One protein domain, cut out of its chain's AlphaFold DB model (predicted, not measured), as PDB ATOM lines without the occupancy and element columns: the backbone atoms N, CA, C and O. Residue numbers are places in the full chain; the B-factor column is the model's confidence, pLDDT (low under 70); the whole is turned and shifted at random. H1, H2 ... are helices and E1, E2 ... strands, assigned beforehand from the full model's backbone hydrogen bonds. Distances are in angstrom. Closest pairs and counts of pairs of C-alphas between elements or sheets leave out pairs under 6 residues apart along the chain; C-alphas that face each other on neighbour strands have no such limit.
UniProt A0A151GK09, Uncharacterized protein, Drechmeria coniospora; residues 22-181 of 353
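What this domain is: This is residues 22 to 181 of the 353 residues of an uncharacterized protein of Drechmeria coniospora (UniProt A0A151GK09). Three long helices lie side by side in a row, H3 in the middle with H5 along one side and H6 along the other, and the last part of H6, residues 173 to 181, sticks out. One side of this row is covered by a small part made of two parallel strands, E1 and E2, with the short helices H1 and H2, while short H4 makes the turn from H3 to H5 at one end. The printed part has 160 residues, with six named helices and two named strands in the order E1 H1 E2 H2 H3 H4 H5 H6, and its class is mostly helix. It is compact, with a radius of gyration of the C-alphas of 17.0 A, yet elongated, spanning 54 by 34 by 23 A.

Where its parts are: E1, residues 22 to 26, starts at C-alpha 22 (263.047, 344.490, 158.787) and is 12.9 A long; E2, residues 45 to 50, is 15.6 A long. H1 is residues 29 to 36, 10.4 A, and H2 residues 52 to 58, 9.7 A. H3, residues 78 to 104, is 39.3 A long and begins at C-alpha 78 (286.106, 342.487, 163.203). H4 is residues 106 to 113, 11.4 A, and H5 residues 117 to 145, 41.7 A. H6, residues 151 to 181, is 44.9 A long and ends at C-alpha 181 (242.023, 349.606, 172.833).

How they stand to each other: E1 and E2 are parallel neighbours at 38 degrees, with N 24 and O 47 at 2.8 A and N 49 and O 24 at 2.8 A, within hydrogen-bond range. E1, H1 and E2 form a strand-helix-strand unit, two parallel neighbour strands with a helix between, and its crossover is right-handed. The closest C-alphas of E2 and H3, those of Pro 48 and Leu 91, are 7.4 A apart. H3 is the hub, touching four helices. It touches H5 opposite ways at a shallow tilt of 21 degrees, closest at the C-alphas of Met 89 and Ile 134, 5.4 A. With residues 79 to 90 alone it touches H6 the same way at a shallow tilt of 21 degrees, closest at the C-alphas of Glu 79 and Trp 154, 5.9 A. With residues 95 to 102 alone it touches H2, about perpendicular at 74 degrees, closest at the C-alphas of Lys 52 and Glu 98, 7.4 A. H1 and H3 only just touch, with 3 pairs of C-alphas within 8 A, the closest being Leu 36 and Ala 88 at 6.6 A. H4 and H5 touch only at the corner, closest at the C-alphas of Arg 112 and Trp 120, 5.8 A. H5 and H6 are apart. Every O i to N i+4 pair is within hydrogen-bond range in H1, H2, H3, H5 and H6; H4 has 0 of 4, but 4 of 5 O i to N i+3 pairs.

The domain as a whole: The two C-alphas farthest apart, those of Gly 114 and Asp 149, are 55.0 A apart. The printed part has no cut. The link from H2 to H3, residues 59 to 77, is long. Mean pLDDT of the printed part is 87.5, and residues 109 to 117 are under 70.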
ATOM      1  N   GLY A  22     264.318 344.508 158.074       87.00
ATOM      2  CA  GLY A  22     263.047 344.490 158.787       87.00
ATOM      3  C   GLY A  22     263.068 343.543 159.983       87.00
ATOM      4  O   GLY A  22     264.109 342.991 160.338       87.00
ATOM      5  N   GLY A  23     261.904 343.356 160.602       88.31
ATOM      6  CA  GLY A  23     261.675 342.309 161.598       88.31
ATOM      7  C   GLY A  23     261.096 341.052 160.952       88.31
ATOM      8  O   GLY A  23     260.327 341.151 159.999       88.31
ATOM      9  N   VAL A  24     261.444 339.881 161.478       91.38
ATOM     10  CA  VAL A  24     260.869 338.592 161.079       91.38
ATOM     11  C   VAL A  24     260.264 337.909 162.306       91.38
ATOM     12  O   VAL A  24     260.963 337.754 163.311       91.38
ATOM     13  N   PRO A  25     258.975 337.523 162.281       89.31
ATOM     14  CA  PRO A  25     258.384 336.779 163.382       89.31
ATOM     15  C   PRO A  25     259.041 335.403 163.490       89.31
ATOM     16  O   PRO A  25     259.246 334.714 162.494       89.31
ATOM     17  N   ILE A  26     259.356 335.003 164.713       93.88
ATOM     18  CA  ILE A  26     259.831 333.664 165.033       93.88
ATOM     19  C   ILE A  26     258.632 332.870 165.534       93.88
ATOM     20  O   ILE A  26     258.053 333.201 166.573       93.88
ATOM     21  N   SER A  27     258.252 331.855 164.760       89.00
ATOM     22  CA  SER A  27     257.074 331.014 164.987       89.00
ATOM     23  C   SER A  27     257.392 329.693 165.685       89.00
ATOM     24  O   SER A  27     256.474 329.054 166.190       89.00
ATOM     25  N   THR A  28     258.665 329.290 165.765       94.94
ATOM     26  CA  THR A  28     259.064 328.017 166.384       94.94
ATOM     27  C   THR A  28     260.146 328.189 167.450       94.94
ATOM     28  O   THR A  28     260.964 329.113 167.417       94.94
ATOM     29  N   VAL A  29     260.180 327.262 168.414       93.69
ATOM     30  CA  VAL A  29     261.227 327.220 169.448       93.69
ATOM     31  C   VAL A  29     262.600 326.914 168.849       93.69
ATOM     32  O   VAL A  29     263.596 327.476 169.300       93.69
ATOM     33  N   ALA A  30     262.659 326.052 167.831       94.19
ATOM     34  CA  ALA A  30     263.904 325.698 167.154       94.19
ATOM     35  C   ALA A  30     264.531 326.919 166.467       94.19
ATOM     36  O   ALA A  30     265.732 327.153 166.607       94.19
ATOM     37  N   ASP A  31     263.711 327.744 165.813       94.44
ATOM     38  CA  ASP A  31     264.167 328.998 165.217       94.44
ATOM     39  C   ASP A  31     264.640 329.977 166.289       94.44
ATOM     40  O   ASP A  31     265.699 330.578 166.138       94.44
ATOM     41  N   LEU A  32     263.921 330.107 167.411       94.31
ATOM     42  CA  LEU A  32     264.375 330.961 168.512       94.31
ATOM     43  C   LEU A  32     265.726 330.490 169.070       94.31
ATOM     44  O   LEU A  32     266.627 331.303 169.262       94.31
ATOM     45  N   GLN A  33     265.892 329.186 169.298       93.94
ATOM     46  CA  GLN A  33     267.165 328.610 169.738       93.94
ATOM     47  C   GLN A  33     268.277 328.879 168.726       93.94
ATOM     48  O   GLN A  33     269.375 329.269 169.123       93.94
ATOM     49  N   LEU A  34     267.994 328.724 167.431       92.75
ATOM     50  CA  LEU A  34     268.934 329.050 166.368       92.75
ATOM     51  C   LEU A  34     269.326 330.528 166.428       92.75
ATOM     52  O   LEU A  34     270.510 330.821 166.518       92.75
ATOM     53  N   GLN A  35     268.371 331.457 166.470       93.31
ATOM     54  CA  GLN A  35     268.646 332.900 166.516       93.31
ATOM     55  C   GLN A  35     269.386 333.331 167.790       93.31
ATOM     56  O   GLN A  35     270.170 334.277 167.767       93.31
ATOM     57  N   LEU A  36     269.181 332.625 168.905       93.00
ATOM     58  CA  LEU A  36     269.922 332.858 170.142       93.00
ATOM     59  C   LEU A  36     271.365 332.340 170.081       93.00
ATOM     60  O   LEU A  36     272.189 332.774 170.889       93.00
ATOM     61  N   ARG A  37     271.734 331.465 169.141       92.56
ATOM     62  CA  ARG A  37     273.151 331.134 168.931       92.56
ATOM     63  C   ARG A  37     273.893 332.358 168.401       92.56
ATOM     64  O   ARG A  37     273.335 333.210 167.712       92.56
ATOM     65  N   PHE A  38     275.173 332.445 168.738       91.06
ATOM     66  CA  PHE A  38     276.012 333.508 168.216       91.06
ATOM     67  C   PHE A  38     276.245 333.315 166.711       91.06
ATOM     68  O   PHE A  38     276.673 332.245 166.278       91.06
ATOM     69  N   HIS A  39     276.006 334.376 165.943       91.56
ATOM     70  CA  HIS A  39     276.308 334.458 164.520       91.56
ATOM     71  C   HIS A  39     276.875 335.842 164.214       91.56
ATOM     72  O   HIS A  39     276.393 336.847 164.734       91.56
ATOM     73  N   SER A  40     277.895 335.905 163.360       91.69
ATOM     74  CA  SER A  40     278.404 337.187 162.871       91.69
ATOM     75  C   SER A  40     277.518 337.737 161.753       91.69
ATOM     76  O   SER A  40     276.957 336.970 160.973       91.69
ATOM     77  N   LEU A  41     277.414 339.062 161.646       90.94
ATOM     78  CA  LEU A  41     276.588 339.707 160.623       90.94
ATOM     79  C   LEU A  41     277.458 340.142 159.441       90.94
ATOM     80  O   LEU A  41     278.123 341.169 159.502       90.94
ATOM     81  N   MET A  42     277.459 339.347 158.370       86.50
ATOM     82  CA  MET A  42     278.254 339.601 157.152       86.50
ATOM     83  C   MET A  42     277.477 340.306 156.030       86.50
ATOM     84  O   MET A  42     278.042 340.623 154.987       86.50
ATOM     85  N   GLY A  43     276.180 340.535 156.218       85.69
ATOM     86  CA  GLY A  43     275.304 341.135 155.221       85.69
ATOM     87  C   GLY A  43     273.993 341.581 155.848       85.69
ATOM     88  O   GLY A  43     273.815 341.472 157.060       85.69
ATOM     89  N   ASN A  44     273.084 342.065 155.004       89.00
ATOM     90  CA  ASN A  44     271.729 342.452 155.390       89.00
ATOM     91  C   ASN A  44     271.098 341.446 156.360       89.00
ATOM     92  O   ASN A  44     271.139 340.241 156.116       89.00
ATOM     93  N   TYR A  45     270.505 341.949 157.439       88.25
ATOM     94  CA  TYR A  45     269.952 341.112 158.502       88.25
ATOM     95  C   TYR A  45     268.495 341.456 158.785       88.25
ATOM     96  O   TYR A  45     268.013 342.552 158.483       88.25
ATOM     97  N   LEU A  46     267.805 340.493 159.385       90.75
ATOM     98  CA  LEU A  46     266.460 340.646 159.917       90.75
ATOM     99  C   LEU A  46     266.534 340.632 161.443       90.75
ATOM    100  O   LEU A  46     267.390 339.966 162.020       90.75
ATOM    101  N   ILE A  47     265.652 341.381 162.096       92.44
ATOM    102  CA  ILE A  47     265.483 341.334 163.548       92.44
ATOM    103  C   ILE A  47     264.548 340.165 163.872       92.44
ATOM    104  O   ILE A  47     263.377 340.231 163.496       92.44
ATOM    105  N   PRO A  48     265.015 339.102 164.544       93.38
ATOM    106  CA  PRO A  48     264.146 338.006 164.938       93.38
ATOM    107  C   PRO A  48     263.232 338.441 166.085       93.38
ATOM    108  O   PRO A  48     263.679 338.963 167.108       93.38
ATOM    109  N   VAL A  49     261.936 338.206 165.908       91.69
ATOM    110  CA  VAL A  49     260.874 338.615 166.824       91.69
ATOM    111  C   VAL A  49     260.157 337.382 167.364       91.69
ATOM    112  O   VAL A  49     259.200 336.906 166.749       91.69
ATOM    113  N   PRO A  50     260.571 336.843 168.517       92.88
ATOM    114  CA  PRO A  50     259.823 335.772 169.153       92.88
ATOM    115  C   PRO A  50     258.462 336.249 169.650       92.88
ATOM    116  O   PRO A  50     258.340 337.278 170.319       92.88
ATOM    117  N   THR A  51     257.432 335.471 169.323       90.62
ATOM    118  CA  THR A  51     256.080 335.665 169.844       90.62
ATOM    119  C   THR A  51     255.984 335.146 171.281       90.62
ATOM    120  O   THR A  51     256.755 334.281 171.704       90.62
ATOM    121  N   LYS A  52     255.014 335.649 172.056       90.38
ATOM    122  CA  LYS A  52     254.792 335.203 173.445       90.38
ATOM    123  C   LYS A  52     254.577 333.679 173.554       90.38
ATOM    124  O   LYS A  52     255.248 333.078 174.390       90.38
ATOM    125  N   PRO A  53     253.762 333.028 172.691       90.00
ATOM    126  CA  PRO A  53     253.619 331.569 172.702       90.00
ATOM    127  C   PRO A  53     254.945 330.826 172.508       90.00
ATOM    128  O   PRO A  53     255.234 329.889 173.249       90.00
ATOM    129  N   VAL A  54     255.793 331.281 171.579       93.12
ATOM    130  CA  VAL A  54     257.108 330.666 171.334       93.12
ATOM    131  C   VAL A  54     258.026 330.817 172.540       93.12
ATOM    132  O   VAL A  54     258.716 329.867 172.899       93.12
ATOM    133  N   ILE A  55     258.019 331.972 173.211       92.94
ATOM    134  CA  ILE A  55     258.811 332.162 174.436       92.94
ATOM    135  C   ILE A  55     258.301 331.246 175.554       92.94
ATOM    136  O   ILE A  55     259.110 330.657 176.268       92.94
ATOM    137  N   CYS A  56     256.984 331.080 175.701       89.56
ATOM    138  CA  CYS A  56     256.417 330.139 176.666       89.56
ATOM    139  C   CYS A  56     256.882 328.703 176.396       89.56
ATOM    140  O   CYS A  56     257.387 328.062 177.311       89.56
ATOM    141  N   GLN A  57     256.790 328.233 175.149       90.19
ATOM    142  CA  GLN A  57     257.256 326.895 174.765       90.19
ATOM    143  C   GLN A  57     258.780 326.738 174.908       90.19
ATOM    144  O   GLN A  57     259.275 325.670 175.261       90.19
ATOM    145  N   PHE A  58     259.543 327.805 174.663       92.06
ATOM    146  CA  PHE A  58     260.996 327.813 174.827       92.06
ATOM    147  C   PHE A  58     261.422 327.531 176.271       92.06
ATOM    148  O   PHE A  58     262.402 326.817 176.485       92.06
ATOM    149  N   LEU A  59     260.661 328.007 177.263       90.88
ATOM    150  CA  LEU A  59     260.926 327.714 178.676       90.88
ATOM    151  C   LEU A  59     260.808 326.220 179.013       90.88
ATOM    152  O   LEU A  59     261.377 325.776 180.010       90.88
ATOM    153  N   ASP A  60     260.099 325.434 178.201       87.75
ATOM    154  CA  ASP A  60     259.953 323.994 178.410       87.75
ATOM    155  C   ASP A  60     261.067 323.154 177.785       87.75
ATOM    156  O   ASP A  60     261.224 321.996 178.166       87.75
ATOM    157  N   LYS A  61     261.854 323.718 176.864       83.81
ATOM    158  CA  LYS A  61     262.871 322.985 176.090       83.81
ATOM    159  C   LYS A  61     264.299 323.116 176.613       83.81
ATOM    160  O   LYS A  61     265.207 322.629 175.951       83.81
ATOM    161  N   ASP A  62     264.463 323.727 177.784       78.69
ATOM    162  CA  ASP A  62     265.722 324.191 178.363       78.69
ATOM    163  C   ASP A  62     266.520 325.113 177.408       78.69
ATOM    164  O   ASP A  62     266.875 324.751 176.282       78.69
ATOM    165  N   PRO A  63     266.832 326.351 177.819       81.19
ATOM    166  CA  PRO A  63     267.552 327.283 176.962       81.19
ATOM    167  C   PRO A  63     268.953 326.757 176.606       81.19
ATOM    168  O   PRO A  63     269.741 326.373 177.473       81.19
ATOM    169  N   THR A  64     269.285 326.770 175.311       81.69
ATOM    170  CA  THR A  64     270.620 326.404 174.824       81.69
ATOM    171  C   THR A  64     271.659 327.366 175.391       81.69
ATOM    172  O   THR A  64     271.493 328.583 175.307       81.69
ATOM    173  N   ARG A  65     272.753 326.829 175.942       83.81
ATOM    174  CA  ARG A  65     273.861 327.654 176.439       83.81
ATOM    175  C   ARG A  65     274.513 328.425 175.297       83.81
ATOM    176  O   ARG A  65     274.708 327.883 174.206       83.81
ATOM    177  N   LEU A  66     274.894 329.668 175.574       91.69
ATOM    178  CA  LEU A  66     275.700 330.452 174.656       91.69
ATOM    179  C   LEU A  66     277.018 329.732 174.348       91.69
ATOM    180  O   LEU A  66     277.711 329.228 175.229       91.69
ATOM    181  N   ASN A  67     277.359 329.700 173.066       89.12
ATOM    182  CA  ASN A  67     278.625 329.191 172.572       89.12
ATOM    183  C   ASN A  67     279.178 330.212 171.581       89.12
ATOM    184  O   ASN A  67     278.767 330.236 170.417       89.12
ATOM    185  N   ILE A  68     280.063 331.085 172.061       89.50
ATOM    186  CA  ILE A  68     280.743 332.062 171.216       89.50
ATOM    187  C   ILE A  68     281.932 331.359 170.562       89.50
ATOM    188  O   ILE A  68     283.051 331.369 171.064       89.50
ATOM    189  N   LYS A  69     281.674 330.687 169.443       86.25
ATOM    190  CA  LYS A  69     282.725 330.214 168.545       86.25
ATOM    191  C   LYS A  69     282.629 331.012 167.266       86.25
ATOM    192  O   LYS A  69     281.599 330.994 166.595       86.25
ATOM    193  N   TYR A  70     283.699 331.723 166.940       76.38
ATOM    194  CA  TYR A  70     283.824 332.321 165.625       76.38
ATOM    195  C   TYR A  70     284.040 331.212 164.609       76.38
ATOM    196  O   TYR A  70     284.776 330.262 164.861       76.38
ATOM    197  N   SER A  71     283.399 331.335 163.454       75.62
ATOM    198  CA  SER A  71     283.854 330.570 162.304       75.62
ATOM    199  C   SER A  71     285.255 331.056 161.937       75.62
ATOM    200  O   SER A  71     285.447 332.271 161.835       75.62
ATOM    201  N   ASP A  72     286.177 330.144 161.643       74.88
ATOM    202  CA  ASP A  72     287.528 330.447 161.135       74.88
ATOM    203  C   ASP A  72     287.511 330.981 159.689       74.88
ATOM    204  O   ASP A  72     288.420 330.752 158.895       74.88
ATOM    205  N   GLN A  73     286.438 331.673 159.304       82.81
ATOM    206  CA  GLN A  73     286.286 332.238 157.978       82.81
ATOM    207  C   GLN A  73     287.239 333.430 157.830       82.81
ATOM    208  O   GLN A  73     287.058 334.439 158.516       82.81
ATOM    209  N   PRO A  74     288.211 333.369 156.905       82.56
ATOM    210  CA  PRO A  74     289.197 334.434 156.728       82.56
ATOM    211  C   PRO A  74     288.570 335.748 156.233       82.56
ATOM    212  O   PRO A  74     289.139 336.817 156.416       82.56
ATOM    213  N   SER A  75     287.374 335.693 155.639       85.75
ATOM    214  CA  SER A  75     286.604 336.865 155.205       85.75
ATOM    215  C   SER A  75     285.899 337.610 156.344       85.75
ATOM    216  O   SER A  75     285.254 338.637 156.110       85.75
ATOM    217  N   LEU A  76     285.938 337.083 157.570       88.25
ATOM    218  CA  LEU A  76     285.178 337.631 158.679       88.25
ATOM    219  C   LEU A  76     285.927 338.783 159.355       88.25
ATOM    220  O   LEU A  76     286.743 338.580 160.255       88.25
ATOM    221  N   ARG A  77     285.596 340.008 158.942       90.06
ATOM    222  CA  ARG A  77     286.125 341.224 159.562       90.06
ATOM    223  C   ARG A  77     285.643 341.413 161.008       90.06
ATOM    224  O   ARG A  77     284.562 340.945 161.381       90.06
ATOM    225  N   THR A  78     286.413 342.156 161.800       91.88
ATOM    226  CA  THR A  78     286.106 342.487 163.203       91.88
ATOM    227  C   THR A  78     284.749 343.183 163.353       91.88
ATOM    228  O   THR A  78     284.001 342.876 164.278       91.88
ATOM    229  N   GLU A  79     284.360 344.042 162.408       90.06
ATOM    230  CA  GLU A  79     283.068 344.741 162.421       90.06
ATOM    231  C   GLU A  79     281.888 343.765 162.346       90.06
ATOM    232  O   GLU A  79     280.890 343.943 163.041       90.06
ATOM    233  N   HIS A  80     282.009 342.693 161.556       90.75
ATOM    234  CA  HIS A  80     280.966 341.670 161.429       90.75
ATOM    235  C   HIS A  80     280.781 340.888 162.734       90.75
ATOM    236  O   HIS A  80     279.654 340.535 163.101       90.75
ATOM    237  N   LYS A  81     281.888 340.634 163.447       92.88
ATOM    238  CA  LYS A  81     281.881 339.992 164.766       92.88
ATOM    239  C   LYS A  81     281.208 340.895 165.789       92.88
ATOM    240  O   LYS A  81     280.253 340.470 166.434       92.88
ATOM    241  N   LEU A  82     281.644 342.153 165.876       93.31
ATOM    242  CA  LEU A  82     281.059 343.155 166.769       93.31
ATOM    243  C   LEU A  82     279.560 343.337 166.512       93.31
ATOM    244  O   LEU A  82     278.778 343.398 167.459       93.31
ATOM    245  N   ALA A  83     279.143 343.349 165.244       92.00
ATOM    246  CA  ALA A  83     277.741 343.464 164.856       92.00
ATOM    247  C   ALA A  83     276.925 342.250 165.304       92.00
ATOM    248  O   ALA A  83     275.835 342.409 165.853       92.00
ATOM    249  N   GLY A  84     277.470 341.046 165.117       93.62
ATOM    250  CA  GLY A  84     276.877 339.806 165.615       93.62
ATOM    251  C   GLY A  84     276.727 339.787 167.133       93.62
ATOM    252  O   GLY A  84     275.661 339.452 167.643       93.62
ATOM    253  N   LEU A  85     277.764 340.212 167.860       94.88
ATOM    254  CA  LEU A  85     277.752 340.287 169.324       94.88
ATOM    255  C   LEU A  85     276.691 341.282 169.803       94.88
ATOM    256  O   LEU A  85     275.858 340.952 170.646       94.88
ATOM    257  N   ALA A  86     276.673 342.477 169.212       94.12
ATOM    258  CA  ALA A  86     275.678 343.507 169.478       94.12
ATOM    259  C   ALA A  86     274.246 343.012 169.226       94.12
ATOM    260  O   ALA A  86     273.365 343.179 170.069       94.12
ATOM    261  N   HIS A  87     274.016 342.348 168.093       94.00
ATOM    262  CA  HIS A  87     272.715 341.790 167.747       94.00
ATOM    263  C   HIS A  87     272.280 340.696 168.732       94.00
ATOM    264  O   HIS A  87     271.146 340.714 169.212       94.00
ATOM    265  N   ALA A  88     273.191 339.789 169.093       94.56
ATOM    266  CA  ALA A  88     272.933 338.716 170.049       94.56
ATOM    267  C   ALA A  88     272.589 339.249 171.452       94.56
ATOM    268  O   ALA A  88     271.699 338.700 172.108       94.56
ATOM    269  N   MET A  89     273.251 340.321 171.905       95.44
ATOM    270  CA  MET A  89     272.930 340.994 173.171       95.44
ATOM    271  C   MET A  89     271.538 341.628 173.135       95.44
ATOM    272  O   MET A  89     270.755 341.442 174.070       95.44
ATOM    273  N   LEU A  90     271.202 342.332 172.049       93.88
ATOM    274  CA  LEU A  90     269.898 342.980 171.880       93.88
ATOM    275  C   LEU A  90     268.751 341.964 171.847       93.88
ATOM    276  O   LEU A  90     267.768 342.145 172.567       93.88
ATOM    277  N   LEU A  91     268.900 340.858 171.111       94.69
ATOM    278  CA  LEU A  91     267.897 339.791 171.067       94.69
ATOM    279  C   LEU A  91     267.667 339.160 172.446       94.69
ATOM    280  O   LEU A  91     266.526 339.012 172.882       94.69
ATOM    281  N   ARG A  92     268.737 338.824 173.175       95.50
ATOM    282  CA  ARG A  92     268.618 338.303 174.549       95.50
ATOM    283  C   ARG A  92     267.951 339.311 175.472       95.50
ATOM    284  O   ARG A  92     267.083 338.947 176.265       95.50
ATOM    285  N   GLY A  93     268.327 340.581 175.343       94.62
ATOM    286  CA  GLY A  93     267.719 341.680 176.075       94.62
ATOM    287  C   GLY A  93     266.217 341.784 175.818       94.62
ATOM    288  O   GLY A  93     265.448 341.916 176.770       94.62
ATOM    289  N   PHE A  94     265.799 341.649 174.561       93.38
ATOM    290  CA  PHE A  94     264.396 341.614 174.165       93.38
ATOM    291  C   PHE A  94     263.651 340.432 174.800       93.38
ATOM    292  O   PHE A  94     262.630 340.637 175.451       93.38
ATOM    293  N   VAL A  95     264.191 339.210 174.717       94.50
ATOM    294  CA  VAL A  95     263.567 338.024 175.338       94.50
ATOM    295  C   VAL A  95     263.422 338.195 176.856       94.50
ATOM    296  O   VAL A  95     262.372 337.879 177.414       94.50
ATOM    297  N   ILE A  96     264.424 338.760 177.538       95.69
ATOM    298  CA  ILE A  96     264.332 339.086 178.972       95.69
ATOM    299  C   ILE A  96     263.197 340.084 179.247       95.69
ATOM    300  O   ILE A  96     262.482 339.947 180.243       95.69
ATOM    301  N   GLN A  97     263.043 341.115 178.411       93.94
ATOM    302  CA  GLN A  97     261.964 342.095 178.562       93.94
ATOM    303  C   GLN A  97     260.592 341.441 178.383       93.94
ATOM    304  O   GLN A  97     259.708 341.678 179.205       93.94
ATOM    305  N   GLU A  98     260.443 340.553 177.402       93.12
ATOM    306  CA  GLU A  98     259.210 339.791 177.194       93.12
ATOM    307  C   GLU A  98     258.881 338.880 178.367       93.12
ATOM    308  O   GLU A  98     257.756 338.904 178.866       93.12
ATOM    309  N   LEU A  99     259.861 338.127 178.867       93.81
ATOM    310  CA  LEU A  99     259.683 337.281 180.045       93.81
ATOM    311  C   LEU A  99     259.211 338.102 181.248       93.81
ATOM    312  O   LEU A  99     258.286 337.689 181.950       93.81
ATOM    313  N   LYS A 100     259.778 339.297 181.461       93.31
ATOM    314  CA  LYS A 100     259.342 340.225 182.518       93.31
ATOM    315  C   LYS A 100     257.935 340.773 182.278       93.31
ATOM    316  O   LYS A 100     257.167 340.877 183.233       93.31
ATOM    317  N   ALA A 101     257.600 341.138 181.043       90.69
ATOM    318  CA  ALA A 101     256.283 341.658 180.689       90.69
ATOM    319  C   ALA A 101     255.199 340.594 180.905       90.69
ATOM    320  O   ALA A 101     254.257 340.832 181.658       90.69
ATOM    321  N   MET A 102     255.393 339.394 180.347       90.12
ATOM    322  CA  MET A 102     254.499 338.247 180.540       90.12
ATOM    323  C   MET A 102     254.359 337.904 182.015       90.12
ATOM    324  O   MET A 102     253.258 337.732 182.514       90.12
ATOM    325  N   SER A 103     255.462 337.910 182.757       87.75
ATOM    326  CA  SER A 103     255.433 337.660 184.193       87.75
ATOM    327  C   SER A 103     254.541 338.627 184.976       87.75
ATOM    328  O   SER A 103     254.026 338.245 186.025       87.75
ATOM    329  N   ASN A 104     254.397 339.875 184.532       86.75
ATOM    330  CA  ASN A 104     253.568 340.880 185.199       86.75
ATOM    331  C   ASN A 104     252.112 340.888 184.706       86.75
ATOM    332  O   ASN A 104     251.252 341.461 185.380       86.75
ATOM    333  N   ASP A 105     251.836 340.262 183.563       85.25
ATOM    334  CA  ASP A 105     250.511 340.162 182.957       85.25
ATOM    335  C   ASP A 105     249.625 339.198 183.766       85.25
ATOM    336  O   ASP A 105     250.027 338.091 184.126       85.25
ATOM    337  N   VAL A 106     248.405 339.646 184.079       78.06
ATOM    338  CA  VAL A 106     247.431 338.921 184.912       78.06
ATOM    339  C   VAL A 106     247.104 337.544 184.336       78.06
ATOM    340  O   VAL A 106     246.962 336.597 185.106       78.06
ATOM    341  N   ARG A 107     247.092 337.402 183.005       78.69
ATOM    342  CA  ARG A 107     246.830 336.121 182.326       78.69
ATOM    343  C   ARG A 107     247.861 335.050 182.669       78.69
ATOM    344  O   ARG A 107     247.529 333.875 182.717       78.69
ATOM    345  N   TYR A 108     249.093 335.461 182.960       72.94
ATOM    346  CA  TYR A 108     250.181 334.569 183.359       72.94
ATOM    347  C   TYR A 108     250.395 334.558 184.882       72.94
ATOM    348  O   TYR A 108     251.198 333.775 185.389       72.94
ATOM    349  N   LYS A 109     249.682 335.395 185.653       68.88
ATOM    350  CA  LYS A 109     249.732 335.355 187.126       68.88
ATOM    351  C   LYS A 109     249.075 334.100 187.686       68.88
ATOM    352  O   LYS A 109     249.571 333.581 188.682       68.88
ATOM    353  N   SER A 110     248.022 333.591 187.049       66.12
ATOM    354  CA  SER A 110     247.403 332.308 187.416       66.12
ATOM    355  C   SER A 110     248.409 331.153 187.324       66.12
ATOM    356  O   SER A 110     248.476 330.316 188.225       66.12
ATOM    357  N   LEU A 111     249.302 331.181 186.325       63.62
ATOM    358  CA  LEU A 111     250.408 330.225 186.188       63.62
ATOM    359  C   LEU A 111     251.441 330.321 187.325       63.62
ATOM    360  O   LEU A 111     252.151 329.351 187.568       63.62
ATOM    361  N   ARG A 112     251.524 331.444 188.058       58.25
ATOM    362  CA  ARG A 112     252.413 331.575 189.231       58.25
ATOM    363  C   ARG A 112     251.881 330.876 190.485       58.25
ATOM    364  O   ARG A 112     252.684 330.570 191.361       58.25
ATOM    365  N   GLN A 113     250.562 330.715 190.615       57.16
ATOM    366  CA  GLN A 113     249.910 330.277 191.860       57.16
ATOM    367  C   GLN A 113     249.363 328.843 191.804       57.16
ATOM    368  O   GLN A 113     249.081 328.267 192.851       57.16
ATOM    369  N   GLY A 114     249.241 328.249 190.613       55.88
ATOM    370  CA  GLY A 114     248.898 326.833 190.463       55.88
ATOM    371  C   GLY A 114     250.098 325.885 190.646       55.88
ATOM    372  O   GLY A 114     251.222 326.337 190.878       55.88
ATOM    373  N   PRO A 115     249.917 324.568 190.424       56.31
ATOM    374  CA  PRO A 115     251.018 323.596 190.297       56.31
ATOM    375  C   PRO A 115     252.085 323.978 189.235       56.31
ATOM    376  O   PRO A 115     253.155 323.377 189.175       56.31
ATOM    377  N   GLY A 116     251.842 325.044 188.461       55.44
ATOM    378  CA  GLY A 116     252.763 325.769 187.581       55.44
ATOM    379  C   GLY A 116     253.838 326.650 188.247       55.44
ATOM    380  O   GLY A 116     254.447 327.466 187.556       55.44
ATOM    381  N   VAL A 117     254.180 326.453 189.533       60.47
ATOM    382  CA  VAL A 117     255.406 327.024 190.163       60.47
ATOM    383  C   VAL A 117     256.660 326.787 189.292       60.47
ATOM    384  O   VAL A 117     257.626 327.555 189.338       60.47
ATOM    385  N   SER A 118     256.626 325.751 188.448       77.94
ATOM    386  CA  SER A 118     257.617 325.465 187.414       77.94
ATOM    387  C   SER A 118     257.801 326.604 186.403       77.94
ATOM    388  O   SER A 118     258.948 326.943 186.130       77.94
ATOM    389  N   TRP A 119     256.743 327.242 185.884       85.88
ATOM    390  CA  TRP A 119     256.874 328.260 184.830       85.88
ATOM    391  C   TRP A 119     257.594 329.504 185.333       85.88
ATOM    392  O   TRP A 119     258.558 329.956 184.722       85.88
ATOM    393  N   TRP A 120     257.176 330.040 186.484       86.44
ATOM    394  CA  TRP A 120     257.818 331.218 187.073       86.44
ATOM    395  C   TRP A 120     259.290 330.950 187.391       86.44
ATOM    396  O   TRP A 120     260.159 331.757 187.056       86.44
ATOM    397  N   ARG A 121     259.589 329.783 187.975       88.75
ATOM    398  CA  ARG A 121     260.963 329.367 188.271       88.75
ATOM    399  C   ARG A 121     261.795 329.203 186.995       88.75
ATOM    400  O   ARG A 121     262.926 329.684 186.961       88.75
ATOM    401  N   LYS A 122     261.240 328.586 185.947       89.94
ATOM    402  CA  LYS A 122     261.876 328.443 184.625       89.94
ATOM    403  C   LYS A 122     262.114 329.800 183.965       89.94
ATOM    404  O   LYS A 122     263.207 330.041 183.464       89.94
ATOM    405  N   SER A 123     261.139 330.706 184.016       92.00
ATOM    406  CA  SER A 123     261.237 332.076 183.497       92.00
ATOM    407  C   SER A 123     262.348 332.864 184.197       92.00
ATOM    408  O   SER A 123     263.189 333.477 183.536       92.00
ATOM    409  N   GLN A 124     262.421 332.781 185.530       92.25
ATOM    410  CA  GLN A 124     263.477 333.422 186.311       92.25
ATOM    411  C   GLN A 124     264.853 332.810 186.014       92.25
ATOM    412  O   GLN A 124     265.800 333.541 185.727       92.25
ATOM    413  N   SER A 125     264.957 331.479 186.007       93.19
ATOM    414  CA  SER A 125     266.198 330.763 185.685       93.19
ATOM    415  C   SER A 125     266.703 331.099 184.279       93.19
ATOM    416  O   SER A 125     267.872 331.439 184.106       93.19
ATOM    417  N   THR A 126     265.804 331.108 183.291       93.94
ATOM    418  CA  THR A 126     266.102 331.495 181.906       93.94
ATOM    419  C   THR A 126     266.524 332.956 181.825       93.94
ATOM    420  O   THR A 126     267.510 333.274 181.174       93.94
ATOM    421  N   THR A 127     265.839 333.854 182.534       95.38
ATOM    422  CA  THR A 127     266.226 335.269 182.612       95.38
ATOM    423  C   THR A 127     267.645 335.429 183.158       95.38
ATOM    424  O   THR A 127     268.426 336.214 182.625       95.38
ATOM    425  N   ASP A 128     267.998 334.694 184.210       95.00
ATOM    426  CA  ASP A 128     269.320 334.784 184.828       95.00
ATOM    427  C   ASP A 128     270.415 334.106 183.995       95.00
ATOM    428  O   ASP A 128     271.567 334.540 184.053       95.00
ATOM    429  N   LEU A 129     270.076 333.094 183.191       95.00
ATOM    430  CA  LEU A 129     270.963 332.557 182.160       95.00
ATOM    431  C   LEU A 129     271.202 333.588 181.052       95.00
ATOM    432  O   LEU A 129     272.346 333.919 180.774       95.00
ATOM    433  N   LEU A 130     270.143 334.161 180.472       95.44
ATOM    434  CA  LEU A 130     270.262 335.136 179.384       95.44
ATOM    435  C   LEU A 130     271.029 336.396 179.814       95.44
ATOM    436  O   LEU A 130     271.745 336.981 179.008       95.44
ATOM    437  N   LYS A 131     270.918 336.820 181.082       95.81
ATOM    438  CA  LYS A 131     271.757 337.902 181.627       95.81
ATOM    439  C   LYS A 131     273.233 337.519 181.683       95.81
ATOM    440  O   LYS A 131     274.065 338.356 181.363       95.81
ATOM    441  N   ARG A 132     273.553 336.291 182.110       95.81
ATOM    442  CA  ARG A 132     274.934 335.784 182.118       95.81
ATOM    443  C   ARG A 132     275.494 335.730 180.703       95.81
ATOM    444  O   ARG A 132     276.545 336.304 180.469       95.81
ATOM    445  N   ASP A 133     274.727 335.192 179.756       96.06
ATOM    446  CA  ASP A 133     275.092 335.205 178.341       96.06
ATOM    447  C   ASP A 133     275.382 336.629 177.827       96.06
ATOM    448  O   ASP A 133     276.311 336.826 177.054       96.06
ATOM    449  N   ILE A 134     274.586 337.634 178.220       95.81
ATOM    450  CA  ILE A 134     274.844 339.033 177.836       95.81
ATOM    451  C   ILE A 134     276.188 339.511 178.392       95.81
ATOM    452  O   ILE A 134     276.912 340.177 177.665       95.81
ATOM    453  N   LEU A 135     276.539 339.172 179.635       95.62
ATOM    454  CA  LEU A 135     277.838 339.543 180.210       95.62
ATOM    455  C   LEU A 135     278.998 338.888 179.450       95.62
ATOM    456  O   LEU A 135     279.953 339.580 179.105       95.62
ATOM    457  N   ASP A 136     278.873 337.603 179.110       95.44
ATOM    458  CA  ASP A 136     279.876 336.887 178.312       95.44
ATOM    459  C   ASP A 136     280.032 337.524 176.916       95.44
ATOM    460  O   ASP A 136     281.146 337.741 176.435       95.44
ATOM    461  N   LEU A 137     278.915 337.896 176.272       95.38
ATOM    462  CA  LEU A 137     278.919 338.625 174.998       95.38
ATOM    463  C   LEU A 137     279.524 340.028 175.129       95.38
ATOM    464  O   LEU A 137     280.201 340.475 174.207       95.38
ATOM    465  N   GLU A 138     279.283 340.737 176.234       95.56
ATOM    466  CA  GLU A 138     279.852 342.064 176.490       95.56
ATOM    467  C   GLU A 138     281.369 342.009 176.683       95.56
ATOM    468  O   GLU A 138     282.082 342.891 176.196       95.56
ATOM    469  N   ASP A 139     281.867 341.004 177.402       94.94
ATOM    470  CA  ASP A 139     283.299 340.812 177.620       94.94
ATOM    471  C   ASP A 139     284.005 340.483 176.302       94.94
ATOM    472  O   ASP A 139     285.010 341.117 175.961       94.94
ATOM    473  N   GLU A 140     283.422 339.588 175.504       95.38
ATOM    474  CA  GLU A 140     283.921 339.276 174.169       95.38
ATOM    475  C   GLU A 140     283.840 340.488 173.226       95.38
ATOM    476  O   GLU A 140     284.790 340.799 172.506       95.38
ATOM    477  N   TYR A 141     282.742 341.247 173.272       94.31
ATOM    478  CA  TYR A 141     282.592 342.491 172.517       94.31
ATOM    479  C   TYR A 141     283.702 343.484 172.869       94.31
ATOM    480  O   TYR A 141     284.307 344.078 171.977       94.31
ATOM    481  N   ARG A 142     284.027 343.643 174.160       93.19
ATOM    482  CA  ARG A 142     285.132 344.502 174.612       93.19
ATOM    483  C   ARG A 142     286.495 343.992 174.142       93.19
ATOM    484  O   ARG A 142     287.370 344.818 173.884       93.19
ATOM    485  N   ALA A 143     286.687 342.679 174.024       93.81
ATOM    486  CA  ALA A 143     287.910 342.101 173.472       93.81
ATOM    487  C   ALA A 143     288.059 342.428 171.976       93.81
ATOM    488  O   ALA A 143     289.069 343.013 171.588       93.81
ATOM    489  N   GLN A 144     287.028 342.158 171.166       92.75
ATOM    490  CA  GLN A 144     287.028 342.448 169.722       92.75
ATOM    491  C   GLN A 144     287.080 343.954 169.421       92.75
ATOM    492  O   GLN A 144     287.668 344.382 168.434       92.75
ATOM    493  N   TRP A 145     286.496 344.789 170.283       91.69
ATOM    494  CA  TRP A 145     286.524 346.246 170.129       91.69
ATOM    495  C   TRP A 145     287.950 346.804 170.136       91.69
ATOM    496  O   TRP A 145     288.256 347.747 169.416       91.69
ATOM    497  N   ARG A 146     288.843 346.212 170.936       91.75
ATOM    498  CA  ARG A 146     290.245 346.652 171.030       91.75
ATOM    499  C   ARG A 146     291.057 346.328 169.780       91.75
ATOM    500  O   ARG A 146     292.107 346.929 169.591       91.75
ATOM    501  N   THR A 147     290.589 345.379 168.972       90.31
ATOM    502  CA  THR A 147     291.221 344.947 167.719       90.31
ATOM    503  C   THR A 147     290.540 345.561 166.498       90.31
ATOM    504  O   THR A 147     290.696 345.055 165.388       90.31
ATOM    505  N   LEU A 148     289.691 346.570 166.696       90.75
ATOM    506  CA  LEU A 148     288.993 347.235 165.612       90.75
ATOM    507  C   LEU A 148     289.869 348.344 165.025       90.75
ATOM    508  O   LEU A 148     290.202 349.300 165.721       90.75
ATOM    509  N   ASP A 149     290.167 348.229 163.733       85.81
ATOM    510  CA  ASP A 149     290.973 349.215 163.009       85.81
ATOM    511  C   ASP A 149     290.137 350.411 162.512       85.81
ATOM    512  O   ASP A 149     290.633 351.533 162.451       85.81
ATOM    513  N   ASP A 150     288.857 350.191 162.186       85.38
ATOM    514  CA  ASP A 150     287.956 351.189 161.591       85.38
ATOM    515  C   ASP A 150     286.768 351.498 162.521       85.38
ATOM    516  O   ASP A 150     285.700 350.873 162.474       85.38
ATOM    517  N   THR A 151     286.965 352.476 163.406       87.56
ATOM    518  CA  THR A 151     285.953 352.905 164.384       87.56
ATOM    519  C   THR A 151     284.769 353.618 163.738       87.56
ATOM    520  O   THR A 151     283.642 353.465 164.209       87.56
ATOM    521  N   GLU A 152     284.984 354.344 162.637       86.31
ATOM    522  CA  GLU A 152     283.927 355.095 161.958       86.31
ATOM    523  C   GLU A 152     282.945 354.151 161.253       86.31
ATOM    524  O   GLU A 152     281.724 354.299 161.384       86.31
ATOM    525  N   CYS A 153     283.459 353.144 160.537       83.44
ATOM    526  CA  CYS A 153     282.628 352.108 159.931       83.44
ATOM    527  C   CYS A 153     281.777 351.409 160.993       83.44
ATOM    528  O   CYS A 153     280.558 351.273 160.824       83.44
ATOM    529  N   TRP A 154     282.391 351.038 162.119       87.25
ATOM    530  CA  TRP A 154     281.656 350.438 163.222       87.25
ATOM    531  C   TRP A 154     280.595 351.363 163.811       87.25
ATOM    532  O   TRP A 154     279.475 350.912 164.031       87.25
ATOM    533  N   ASP A 155     280.898 352.634 164.073       87.25
ATOM    534  CA  ASP A 155     279.933 353.555 164.677       87.25
ATOM    535  C   ASP A 155     278.661 353.657 163.829       87.25
ATOM    536  O   ASP A 155     277.549 353.627 164.364       87.25
ATOM    537  N   ARG A 156     278.803 353.676 162.498       84.56
ATOM    538  CA  ARG A 156     277.652 353.641 161.587       84.56
ATOM    539  C   ARG A 156     276.877 352.322 161.684       84.56
ATOM    540  O   ARG A 156     275.647 352.353 161.708       84.56
ATOM    541  N   TRP A 157     277.560 351.176 161.761       85.44
ATOM    542  CA  TRP A 157     276.918 349.864 161.955       85.44
ATOM    543  C   TRP A 157     276.179 349.777 163.287       85.44
ATOM    544  O   TRP A 157     275.009 349.395 163.324       85.44
ATOM    545  N   ARG A 158     276.843 350.172 164.374       88.75
ATOM    546  CA  ARG A 158     276.286 350.206 165.722       88.75
ATOM    547  C   ARG A 158     275.031 351.059 165.748       88.75
ATOM    548  O   ARG A 158     274.001 350.577 166.201       88.75
ATOM    549  N   ASN A 159     275.101 352.286 165.232       88.19
ATOM    550  CA  ASN A 159     273.961 353.199 165.199       88.19
ATOM    551  C   ASN A 159     272.821 352.631 164.340       88.19
ATOM    552  O   ASN A 159     271.678 352.648 164.777       88.19
ATOM    553  N   GLY A 160     273.118 352.046 163.174       87.56
ATOM    554  CA  GLY A 160     272.107 351.391 162.339       87.56
ATOM    555  C   GLY A 160     271.403 350.226 163.044       87.56
ATOM    556  O   GLY A 160     270.181 350.107 162.969       87.56
ATOM    557  N   LEU A 161     272.154 349.400 163.775       89.50
ATOM    558  CA  LEU A 161     271.611 348.290 164.559       89.50
ATOM    559  C   LEU A 161     270.753 348.773 165.727       89.50
ATOM    560  O   LEU A 161     269.640 348.284 165.913       89.50
ATOM    561  N   ILE A 162     271.263 349.754 166.465       88.94
ATOM    562  CA  ILE A 162     270.587 350.438 167.566       88.94
ATOM    563  C   ILE A 162     269.244 351.003 167.096       88.94
ATOM    564  O   ILE A 162     268.195 350.620 167.621       88.94
ATOM    565  N   THR A 163     269.257 351.826 166.048       88.00
ATOM    566  CA  THR A 163     268.054 352.449 165.492       88.00
ATOM    567  C   THR A 163     267.063 351.408 164.981       88.00
ATOM    568  O   THR A 163     265.865 351.545 165.209       88.00
ATOM    569  N   ALA A 164     267.526 350.337 164.333       89.25
ATOM    570  CA  ALA A 164     266.633 349.291 163.844       89.25
ATOM    571  C   ALA A 164     265.866 348.594 164.984       89.25
ATOM    572  O   ALA A 164     264.661 348.364 164.868       89.25
ATOM    573  N   TRP A 165     266.541 348.298 166.098       90.25
ATOM    574  CA  TRP A 165     265.898 347.730 167.285       90.25
ATOM    575  C   TRP A 165     264.971 348.726 167.994       90.25
ATOM    576  O   TRP A 165     263.921 348.321 168.488       90.25
ATOM    577  N   GLU A 166     265.308 350.018 168.015       87.44
ATOM    578  CA  GLU A 166     264.444 351.071 168.574       87.44
ATOM    579  C   GLU A 166     263.152 351.244 167.776       87.44
ATOM    580  O   GLU A 166     262.067 351.257 168.360       87.44
ATOM    581  N   VAL A 167     263.253 351.323 166.445       86.56
ATOM    582  CA  VAL A 167     262.091 351.396 165.545       86.56
ATOM    583  C   VAL A 167     261.192 350.182 165.754       86.56
ATOM    584  O   VAL A 167     259.975 350.320 165.874       86.56
ATOM    585  N   TYR A 168     261.791 348.996 165.864       84.75
ATOM    586  CA  TYR A 168     261.038 347.777 166.117       84.75
ATOM    587  C   TYR A 168     260.327 347.797 167.485       84.75
ATOM    588  O   TYR A 168     259.135 347.497 167.577       84.75
ATOM    589  N   ALA A 169     261.024 348.199 168.550       82.38
ATOM    590  CA  ALA A 169     260.439 348.309 169.886       82.38
ATOM    591  C   ALA A 169     259.280 349.324 169.937       82.38
ATOM    592  O   ALA A 169     258.264 349.067 170.590       82.38
ATOM    593  N   ALA A 170     259.404 350.450 169.226       81.88
ATOM    594  CA  ALA A 170     258.345 351.449 169.097       81.88
ATOM    595  C   ALA A 170     257.115 350.888 168.369       81.88
ATOM    596  O   ALA A 170     256.008 350.962 168.904       81.88
ATOM    597  N   PHE A 171     257.316 350.242 167.214       82.44
ATOM    598  CA  PHE A 171     256.242 349.602 166.449       82.44
ATOM    599  C   PHE A 171     255.480 348.573 167.293       82.44
ATOM    600  O   PHE A 171     254.248 348.553 167.323       82.44
ATOM    601  N   LYS A 172     256.204 347.751 168.061       80.94
ATOM    602  CA  LYS A 172     255.581 346.788 168.967       80.94
ATOM    603  C   LYS A 172     254.681 347.467 170.003       80.94
ATOM    604  O   LYS A 172     253.542 347.043 170.185       80.94
ATOM    605  N   CYS A 173     255.155 348.535 170.646       78.56
ATOM    606  CA  CYS A 173     254.361 349.264 171.637       78.56
ATOM    607  C   CYS A 173     253.064 349.830 171.036       78.56
ATOM    608  O   CYS A 173     252.021 349.816 171.693       78.56
ATOM    609  N   GLU A 174     253.111 350.311 169.793       80.56
ATOM    610  CA  GLU A 174     251.932 350.805 169.078       80.56
ATOM    611  C   GLU A 174     250.933 349.680 168.796       80.56
ATOM    612  O   GLU A 174     249.759 349.813 169.146       80.56
ATOM    613  N   THR A 175     251.391 348.542 168.262       79.25
ATOM    614  CA  THR A 175     250.515 347.393 167.969       79.25
ATOM    615  C   THR A 175     249.828 346.835 169.218       79.25
ATOM    616  O   THR A 175     248.617 346.618 169.206       79.25
ATOM    617  N   GLU A 176     250.550 346.686 170.333       78.62
ATOM    618  CA  GLU A 176     249.958 346.239 171.600       78.62
ATOM    619  C   GLU A 176     248.958 347.264 172.162       78.62
ATOM    620  O   GLU A 176     247.934 346.886 172.734       78.62
ATOM    621  N   THR A 177     249.198 348.563 171.953       79.12
ATOM    622  CA  THR A 177     248.267 349.625 172.370       79.12
ATOM    623  C   THR A 177     246.979 349.602 171.547       79.12
ATOM    624  O   THR A 177     245.897 349.788 172.105       79.12
ATOM    625  N   VAL A 178     247.070 349.371 170.235       80.44
ATOM    626  CA  VAL A 178     245.898 349.278 169.349       80.44
ATOM    627  C   VAL A 178     245.057 348.045 169.688       80.44
ATOM    628  O   VAL A 178     243.841 348.174 169.828       80.44
ATOM    629  N   LEU A 179     245.695 346.889 169.903       75.25
ATOM    630  CA  LEU A 179     245.014 345.651 170.309       75.25
ATOM    631  C   LEU A 179     244.361 345.770 171.693       75.25
ATOM    632  O   LEU A 179     243.290 345.221 171.917       75.25
ATOM    633  N   SER A 180     244.981 346.513 172.614       76.50
ATOM    634  CA  SER A 180     244.415 346.772 173.945       76.50
ATOM    635  C   SER A 180     243.183 347.687 173.900       76.50
ATOM    636  O   SER A 180     242.246 347.504 174.673       76.50
ATOM    637  N   LYS A 181     243.152 348.667 172.983       82.94
ATOM    638  CA  LYS A 181     242.023 349.606 172.833       82.94
ATOM    639  C   LYS A 181     240.834 349.024 172.074       82.94
ATOM    640  O   LYS A 181     239.713 349.454 172.314       82.94
TER     641      LYS A 181